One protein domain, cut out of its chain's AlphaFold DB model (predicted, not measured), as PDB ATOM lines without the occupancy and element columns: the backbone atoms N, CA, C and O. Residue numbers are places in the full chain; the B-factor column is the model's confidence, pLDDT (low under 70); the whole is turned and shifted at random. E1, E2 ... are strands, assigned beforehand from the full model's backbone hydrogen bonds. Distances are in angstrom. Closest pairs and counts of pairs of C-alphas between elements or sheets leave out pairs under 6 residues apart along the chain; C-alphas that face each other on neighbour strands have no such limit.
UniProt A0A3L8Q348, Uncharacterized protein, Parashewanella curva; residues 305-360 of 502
ATOM      1  N   SER A 305     204.455 190.164 140.403       76.31
ATOM      2  CA  SER A 305     204.212 191.596 140.254       76.31
ATOM      3  C   SER A 305     204.035 192.213 141.636       76.31
ATOM      4  O   SER A 305     203.444 191.593 142.520       76.31
ATOM      5  N   PHE A 306     204.555 193.417 141.828       76.94
ATOM      6  CA  PHE A 306     204.432 194.151 143.078       76.94
ATOM      7  C   PHE A 306     204.410 195.660 142.840       76.94
ATOM      8  O   PHE A 306     204.812 196.166 141.790       76.94
ATOM      9  N   SER A 307     203.959 196.393 143.849       77.88
ATOM     10  CA  SER A 307     204.125 197.840 143.953       77.88
ATOM     11  C   SER A 307     205.200 198.192 144.979       77.88
ATOM     12  O   SER A 307     205.369 197.496 145.980       77.88
ATOM     13  N   TYR A 308     205.930 199.274 144.728       83.19
ATOM     14  CA  TYR A 308     206.932 199.826 145.637       83.19
ATOM     15  C   TYR A 308     206.909 201.356 145.588       83.19
ATOM     16  O   TYR A 308     206.291 201.940 144.700       83.19
ATOM     17  N   SER A 309     207.553 202.016 146.551       80.88
ATOM     18  CA  SER A 309     207.698 203.475 146.541       80.88
ATOM     19  C   SER A 309     209.076 203.869 146.017       80.88
ATOM     20  O   SER A 309     210.091 203.426 146.558       80.88
ATOM     21  N   ASP A 310     209.106 204.721 144.995       78.50
ATOM     22  CA  ASP A 310     210.306 205.400 144.499       78.50
ATOM     23  C   ASP A 310     210.131 206.901 144.734       78.50
ATOM     24  O   ASP A 310     209.248 207.533 144.156       78.50
ATOM     25  N   ASN A 311     210.932 207.477 145.634       78.06
ATOM     26  CA  ASN A 311     210.851 208.894 146.004       78.06
ATOM     27  C   ASN A 311     209.438 209.370 146.417       78.06
ATOM     28  O   ASN A 311     209.082 210.530 146.220       78.06
ATOM     29  N   GLY A 312     208.639 208.485 147.022       74.44
ATOM     30  CA  GLY A 312     207.268 208.778 147.451       74.44
ATOM     31  C   GLY A 312     206.202 208.545 146.377       74.44
ATOM     32  O   GLY A 312     205.022 208.514 146.716       74.44
ATOM     33  N   GLU A 313     206.595 208.301 145.126       63.75
ATOM     34  CA  GLU A 313     205.679 207.941 144.045       63.75
ATOM     35  C   GLU A 313     205.484 206.416 143.996       63.75
ATOM     36  O   GLU A 313     206.453 205.659 144.136       63.75
ATOM     37  N   PRO A 314     204.246 205.929 143.809       72.19
ATOM     38  CA  PRO A 314     203.996 204.509 143.628       72.19
ATOM     39  C   PRO A 314     204.526 204.063 142.263       72.19
ATOM     40  O   PRO A 314     204.194 204.642 141.230       72.19
ATOM     41  N   LYS A 315     205.337 203.009 142.271       75.56
ATOM     42  CA  LYS A 315     205.920 202.371 141.092       75.56
ATOM     43  C   LYS A 315     205.579 200.897 141.052       75.56
ATOM     44  O   LYS A 315     205.276 200.282 142.078       75.56
ATOM     45  N   ARG A 316     205.626 200.318 139.855       68.50
ATOM     46  CA  ARG A 316     205.408 198.884 139.648       68.50
ATOM     47  C   ARG A 316     206.714 198.172 139.380       68.50
ATOM     48  O   ARG A 316     207.614 198.694 138.736       68.50
ATOM     49  N   GLY A 317     206.806 196.951 139.869       62.00
ATOM     50  CA  GLY A 317     207.889 196.052 139.539       62.00
ATOM     51  C   GLY A 317     207.357 194.659 139.283       62.00
ATOM     52  O   GLY A 317     206.247 194.300 139.675       62.00
ATOM     53  N   HIS A 318     208.160 193.874 138.593       75.81
ATOM     54  CA  HIS A 318     207.919 192.463 138.404       75.81
ATOM     55  C   HIS A 318     209.240 191.729 138.554       75.81
ATOM     56  O   HIS A 318     210.233 192.095 137.924       75.81
ATOM     57  N   ILE A 319     209.264 190.683 139.373       78.38
ATOM     58  CA  ILE A 319     210.414 189.789 139.496       78.38
ATOM     59  C   ILE A 319     209.953 188.386 139.172       78.38
ATOM     60  O   ILE A 319     209.119 187.829 139.876       78.38
ATOM     61  N   GLY A 320     210.548 187.813 138.137       77.00
ATOM     62  CA  GLY A 320     210.477 186.397 137.833       77.00
ATOM     63  C   GLY A 320     211.820 185.711 138.029       77.00
ATOM     64  O   GLY A 320     212.840 186.332 138.337       77.00
ATOM     65  N   LYS A 321     211.848 184.398 137.793       75.25
ATOM     66  CA  LYS A 321     213.078 183.599 137.921       75.25
ATOM     67  C   LYS A 321     214.226 184.107 137.044       75.25
ATOM     68  O   LYS A 321     215.394 184.055 137.435       75.25
ATOM     69  N   GLN A 322     213.911 184.574 135.835       67.19
ATOM     70  CA  GLN A 322     214.918 184.957 134.840       67.19
ATOM     71  C   GLN A 322     214.974 186.459 134.556       67.19
ATOM     72  O   GLN A 322     216.045 186.952 134.187       67.19
ATOM     73  N   TYR A 323     213.882 187.183 134.787       68.31
ATOM     74  CA  TYR A 323     213.724 188.587 134.432       68.31
ATOM     75  C   TYR A 323     213.281 189.410 135.640       68.31
ATOM     76  O   TYR A 323     212.576 188.920 136.517       68.31
ATOM     77  N   GLN A 324     213.708 190.666 135.671       74.00
ATOM     78  CA  GLN A 324     213.229 191.661 136.618       74.00
ATOM     79  C   GLN A 324     212.966 192.946 135.846       74.00
ATOM     80  O   GLN A 324     213.745 193.312 134.963       74.00
ATOM     81  N   TRP A 325     211.866 193.603 136.160       79.50
ATOM     82  CA  TRP A 325     211.496 194.885 135.594       79.50
ATOM     83  C   TRP A 325     211.021 195.789 136.721       79.50
ATOM     84  O   TRP A 325     210.369 195.330 137.657       79.50
ATOM     85  N   PHE A 326     211.368 197.064 136.630       75.19
ATOM     86  CA  PHE A 326     211.004 198.085 137.595       75.19
ATOM     87  C   PHE A 326     210.623 199.343 136.825       75.19
ATOM     88  O   PHE A 326     211.284 199.710 135.850       75.19
ATOM     89  N   GLU A 327     209.547 199.984 137.242       57.75
ATOM     90  CA  GLU A 327     209.119 201.265 136.720       57.75
ATOM     91  C   GLU A 327     209.914 202.385 137.399       57.75
ATOM     92  O   GLU A 327     209.750 202.638 138.587       57.75
ATOM     93  N   GLY A 328     210.737 203.106 136.641       75.00
ATOM     94  CA  GLY A 328     211.573 204.173 137.194       75.00
ATOM     95  C   GLY A 328     212.949 203.666 137.606       75.00
ATOM     96  O   GLY A 328     213.550 202.859 136.891       75.00
ATOM     97  N   GLU A 329     213.484 204.185 138.711       78.00
ATOM     98  CA  GLU A 329     214.786 203.736 139.187       78.00
ATOM     99  C   GLU A 329     214.682 202.359 139.848       78.00
ATOM    100  O   GLU A 329     213.666 201.974 140.437       78.00
ATOM    101  N   GLN A 330     215.762 201.589 139.723       83.38
ATOM    102  CA  GLN A 330     215.862 200.285 140.357       83.38
ATOM    103  C   GLN A 330     215.767 200.455 141.889       83.38
ATOM    104  O   GLN A 330     216.501 201.281 142.436       83.38
ATOM    105  N   PRO A 331     214.930 199.665 142.593       87.00
ATOM    106  CA  PRO A 331     214.810 199.736 144.046       87.00
ATOM    107  C   PRO A 331     216.142 199.496 144.755       87.00
ATOM    108  O   PRO A 331     217.077 198.918 144.194       87.00
ATOM    109  N   VAL A 332     216.216 199.874 146.030       90.81
ATOM    110  CA  VAL A 332     217.338 199.505 146.898       90.81
ATOM    111  C   VAL A 332     217.079 198.153 147.565       90.81
ATOM    112  O   VAL A 332     215.943 197.722 147.749       90.81
ATOM    113  N   SER A 333     218.149 197.449 147.941       93.12
ATOM    114  CA  SER A 333     218.012 196.245 148.770       93.12
ATOM    115  C   SER A 333     217.372 196.606 150.112       93.12
ATOM    116  O   SER A 333     217.771 197.584 150.742       93.12
ATOM    117  N   GLY A 334     216.399 195.815 150.552       91.75
ATOM    118  CA  GLY A 334     215.584 196.058 151.738       91.75
ATOM    119  C   GLY A 334     214.271 196.801 151.473       91.75
ATOM    120  O   GLY A 334     213.517 196.998 152.419       91.75
ATOM    121  N   THR A 335     213.970 197.208 150.233       93.50
ATOM    122  CA  THR A 335     212.680 197.840 149.910       93.50
ATOM    123  C   THR A 335     211.527 196.870 150.162       93.50
ATOM    124  O   THR A 335     211.496 195.775 149.598       93.50
ATOM    125  N   GLU A 336     210.567 197.285 150.989       92.69
ATOM    126  CA  GLU A 336     209.286 196.597 151.143       92.69
ATOM    127  C   GLU A 336     208.400 196.854 149.925       92.69
ATOM    128  O   GLU A 336     208.309 197.977 149.419       92.69
ATOM    129  N   VAL A 337     207.761 195.795 149.446       87.12
ATOM    130  CA  VAL A 337     206.907 195.810 148.265       87.12
ATOM    131  C   VAL A 337     205.621 195.060 148.548       87.12
ATOM    132  O   VAL A 337     205.624 194.045 149.241       87.12
ATOM    133  N   ASN A 338     204.519 195.545 147.992       82.94
ATOM    134  CA  ASN A 338     203.228 194.877 148.106       82.94
ATOM    135  C   ASN A 338     203.012 194.054 146.843       82.94
ATOM    136  O   ASN A 338     202.868 194.626 145.760       82.94
ATOM    137  N   GLY A 339     203.056 192.732 146.979       76.12
ATOM    138  CA  GLY A 339     202.769 191.793 145.907       76.12
ATOM    139  C   GLY A 339     201.313 191.868 145.460       76.12
ATOM    140  O   GLY A 339     200.422 192.133 146.261       76.12
ATOM    141  N   ASP A 340     201.075 191.584 144.181       65.25
ATOM    142  CA  ASP A 340     199.729 191.494 143.591       65.25
ATOM    143  C   ASP A 340     198.924 190.282 144.120       65.25
ATOM    144  O   ASP A 340     197.754 190.113 143.789       65.25
ATOM    145  N   ASP A 341     199.545 189.424 144.939       68.88
ATOM    146  CA  ASP A 341     198.897 188.367 145.724       68.88
ATOM    147  C   ASP A 341     198.528 188.821 147.150       68.88
ATOM    148  O   ASP A 341     198.355 187.986 148.043       68.88
ATOM    149  N   ASP A 342     198.431 190.139 147.355       73.56
ATOM    150  CA  ASP A 342     198.041 190.811 148.598       73.56
ATOM    151  C   ASP A 342     198.970 190.513 149.794       73.56
ATOM    152  O   ASP A 342     198.567 190.589 150.958       73.56
ATOM    153  N   LYS A 343     200.239 190.180 149.524       82.62
ATOM    154  CA  LYS A 343     201.269 189.915 150.542       82.62
ATOM    155  C   LYS A 343     202.392 190.940 150.488       82.62
ATOM    156  O   LYS A 343     202.758 191.428 149.419       82.62
ATOM    157  N   VAL A 344     202.989 191.227 151.642       86.44
ATOM    158  CA  VAL A 344     204.172 192.088 151.733       86.44
ATOM    159  C   VAL A 344     205.433 191.248 151.549       86.44
ATOM    160  O   VAL A 344     205.572 190.158 152.109       86.44
ATOM    161  N   TYR A 345     206.356 191.773 150.752       94.00
ATOM    162  CA  TYR A 345     207.656 191.177 150.494       94.00
ATOM    163  C   TYR A 345     208.772 192.187 150.707       94.00
ATOM    164  O   TYR A 345     208.573 193.392 150.587       94.00
ATOM    165  N   THR A 346     209.981 191.696 150.940       95.94
ATOM    166  CA  THR A 346     211.196 192.512 150.946       95.94
ATOM    167  C   THR A 346     212.069 192.154 149.753       95.94
ATOM    168  O   THR A 346     212.423 190.990 149.542       95.94
ATOM    169  N   LEU A 347     212.450 193.161 148.971       93.94
ATOM    170  CA  LEU A 347     213.404 193.024 147.880       93.94
ATOM    171  C   LEU A 347     214.820 192.883 148.422       93.94
ATOM    172  O   LEU A 347     215.322 193.772 149.096       93.94
ATOM    173  N   THR A 348     215.506 191.801 148.074       94.19
ATOM    174  CA  THR A 348     216.908 191.579 148.443       94.19
ATOM    175  C   THR A 348     217.772 191.519 147.192       94.19
ATOM    176  O   THR A 348     217.620 190.609 146.375       94.19
ATOM    177  N   LEU A 349     218.686 192.482 147.045       92.12
ATOM    178  CA  LEU A 349     219.659 192.520 145.956       92.12
ATOM    179  C   LEU A 349     220.785 191.521 146.222       92.12
ATOM    180  O   LEU A 349     221.495 191.612 147.224       92.12
ATOM    181  N   ASN A 350     221.010 190.613 145.283       88.56
ATOM    182  CA  ASN A 350     222.242 189.847 145.233       88.56
ATOM    183  C   ASN A 350     223.323 190.686 144.533       88.56
ATOM    184  O   ASN A 350     223.297 190.843 143.313       88.56
ATOM    185  N   GLU A 351     224.287 191.208 145.296       88.00
ATOM    186  CA  GLU A 351     225.359 192.077 144.779       88.00
ATOM    187  C   GLU A 351     226.252 191.404 143.725       88.00
ATOM    188  O   GLU A 351     226.847 192.085 142.895       88.00
ATOM    189  N   GLN A 352     226.345 190.070 143.726       85.44
ATOM    190  CA  GLN A 352     227.169 189.339 142.760       85.44
ATOM    191  C   GLN A 352     226.482 189.217 141.400       85.44
ATOM    192  O   GLN A 352     227.151 189.246 140.369       85.44
ATOM    193  N   THR A 353     225.157 189.053 141.392       85.00
ATOM    194  CA  THR A 353     224.382 188.864 140.158       85.00
ATOM    195  C   THR A 353     223.669 190.131 139.698       85.00
ATOM    196  O   THR A 353     223.155 190.154 138.583       85.00
ATOM    197  N   GLY A 354     223.578 191.156 140.551       83.94
ATOM    198  CA  GLY A 354     222.769 192.353 140.315       83.94
ATOM    199  C   GLY A 354     221.262 192.075 140.247       83.94
ATOM    200  O   GLY A 354     220.507 192.914 139.759       83.94
ATOM    201  N   LYS A 355     220.817 190.891 140.696       85.88
ATOM    202  CA  LYS A 355     219.409 190.474 140.625       85.88
ATOM    203  C   LYS A 355     218.731 190.566 141.981       85.88
ATOM    204  O   LYS A 355     219.337 190.218 142.994       85.88
ATOM    205  N   PHE A 356     217.475 190.984 141.980       89.94
ATOM    206  CA  PHE A 356     216.636 190.956 143.163       89.94
ATOM    207  C   PHE A 356     215.980 189.594 143.357       89.94
ATOM    208  O   PHE A 356     215.627 188.898 142.408       89.94
ATOM    209  N   SER A 357     215.794 189.254 144.623       91.44
ATOM    210  CA  SER A 357     214.889 188.211 145.091       91.44
ATOM    211  C   SER A 357     213.842 188.849 145.995       91.44
ATOM    212  O   SER A 357     214.080 189.919 146.553       91.44
ATOM    213  N   VAL A 358     212.690 188.206 146.133       92.19
ATOM    214  CA  VAL A 358     211.650 188.613 147.083       92.19
ATOM    215  C   VAL A 358     211.632 187.656 148.257       92.19
ATOM    216  O   VAL A 358     211.610 186.439 148.066       92.19
ATOM    217  N   GLN A 359     211.631 188.212 149.462       94.50
ATOM    218  CA  GLN A 359     211.477 187.480 150.714       94.50
ATOM    219  C   GLN A 359     210.108 187.754 151.310       94.50
ATOM    220  O   GLN A 359     209.662 188.897 151.283       94.50
ATOM    221  N   ASN A 360     209.434 186.725 151.818       90.31
ATOM    222  CA  ASN A 360     208.213 186.914 152.605       90.31
ATOM    223  C   ASN A 360     208.533 187.570 153.966       90.31
ATOM    224  O   ASN A 360     209.696 187.770 154.319       90.31
TER     225      ASN A 360
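This is residues 305 to 360 of the 502 residues of an uncharacterized protein of Parashewanella curva (UniProt A0A3L8Q348). A single antiparallel sheet of six strands curls like part of a barrel and folds back on itself, so that the leaf E3 E2 E1 faces the leaf E5 E6, with E4 as the hinge. The barrel is not closed: its edge strands E3 and E6 come near each other without being neighbours, and the link of residues 327 to 335 crosses from one leaf to the hinge. The printed part has 56 residues with no named helix and six named strands, E1 to E6 along the chain, in the sheet order E3 E2 E1 E4 E5 E6; the class is all strand. It is compact, with a radius of gyration of the C-alphas of 10.3 A, and rounded, spanning 28 by 23 by 18 A.

Start at E1, residues 305 to 310, and pass to E2, residues 313 to 320, its antiparallel hairpin partner, where N 308 and O 315 are 2.9 A apart, within hydrogen-bond range. E3, residues 324 to 326, forms the next hairpin, with N 325 and O 318 at 2.8 A; E1 E2 E3 are a meander, each strand the antiparallel neighbour of the one before. E4, residues 336 to 339, is antiparallel to E1, with N 307 and O 338 at 2.8 A; E1 E2 E3 E4 are a Greek key, a meander of three strands whose fourth strand pairs with the first. E5, residues 344 to 350, forms a hairpin with E4, at 119 degrees between their directions, with N 337 and O 345 at 2.8 A. E6, residues 355 to 359, forms a hairpin with E5, with N 348 and O 357 at 2.8 A; E4 E5 E6 are a second meander. Pairing is staggered: E4 pairs with E5 over residues 336 to 338 and with E1 over 338 to 339. Across the fold, the closest C-alphas of E3 and E6 are those of Gln 324 and Phe 356, 7.4 A apart, while E2 and E5 are apart.

Find C-alpha 305 at (204.212, 191.596, 140.254), where E1 begins its 15.7 A. E2, from C-alpha 313 at (205.679, 207.941, 144.045), is the longest strand by residues and spans 22.9 A. E3 spans 6.9 A, E4 9.6 A and E5 19.3 A. E6 spans 13.2 A and ends at C-alpha 359, at (211.477, 187.480, 150.714).

Look for the two C-alphas farthest apart at Asp 342 and Gln 352, 29.7 A. The printed part has no cut and no long link. Its mean pLDDT is 81.3; residues 313, 316 to 317, 322 to 323, 327 and 340 to 341 are under 70.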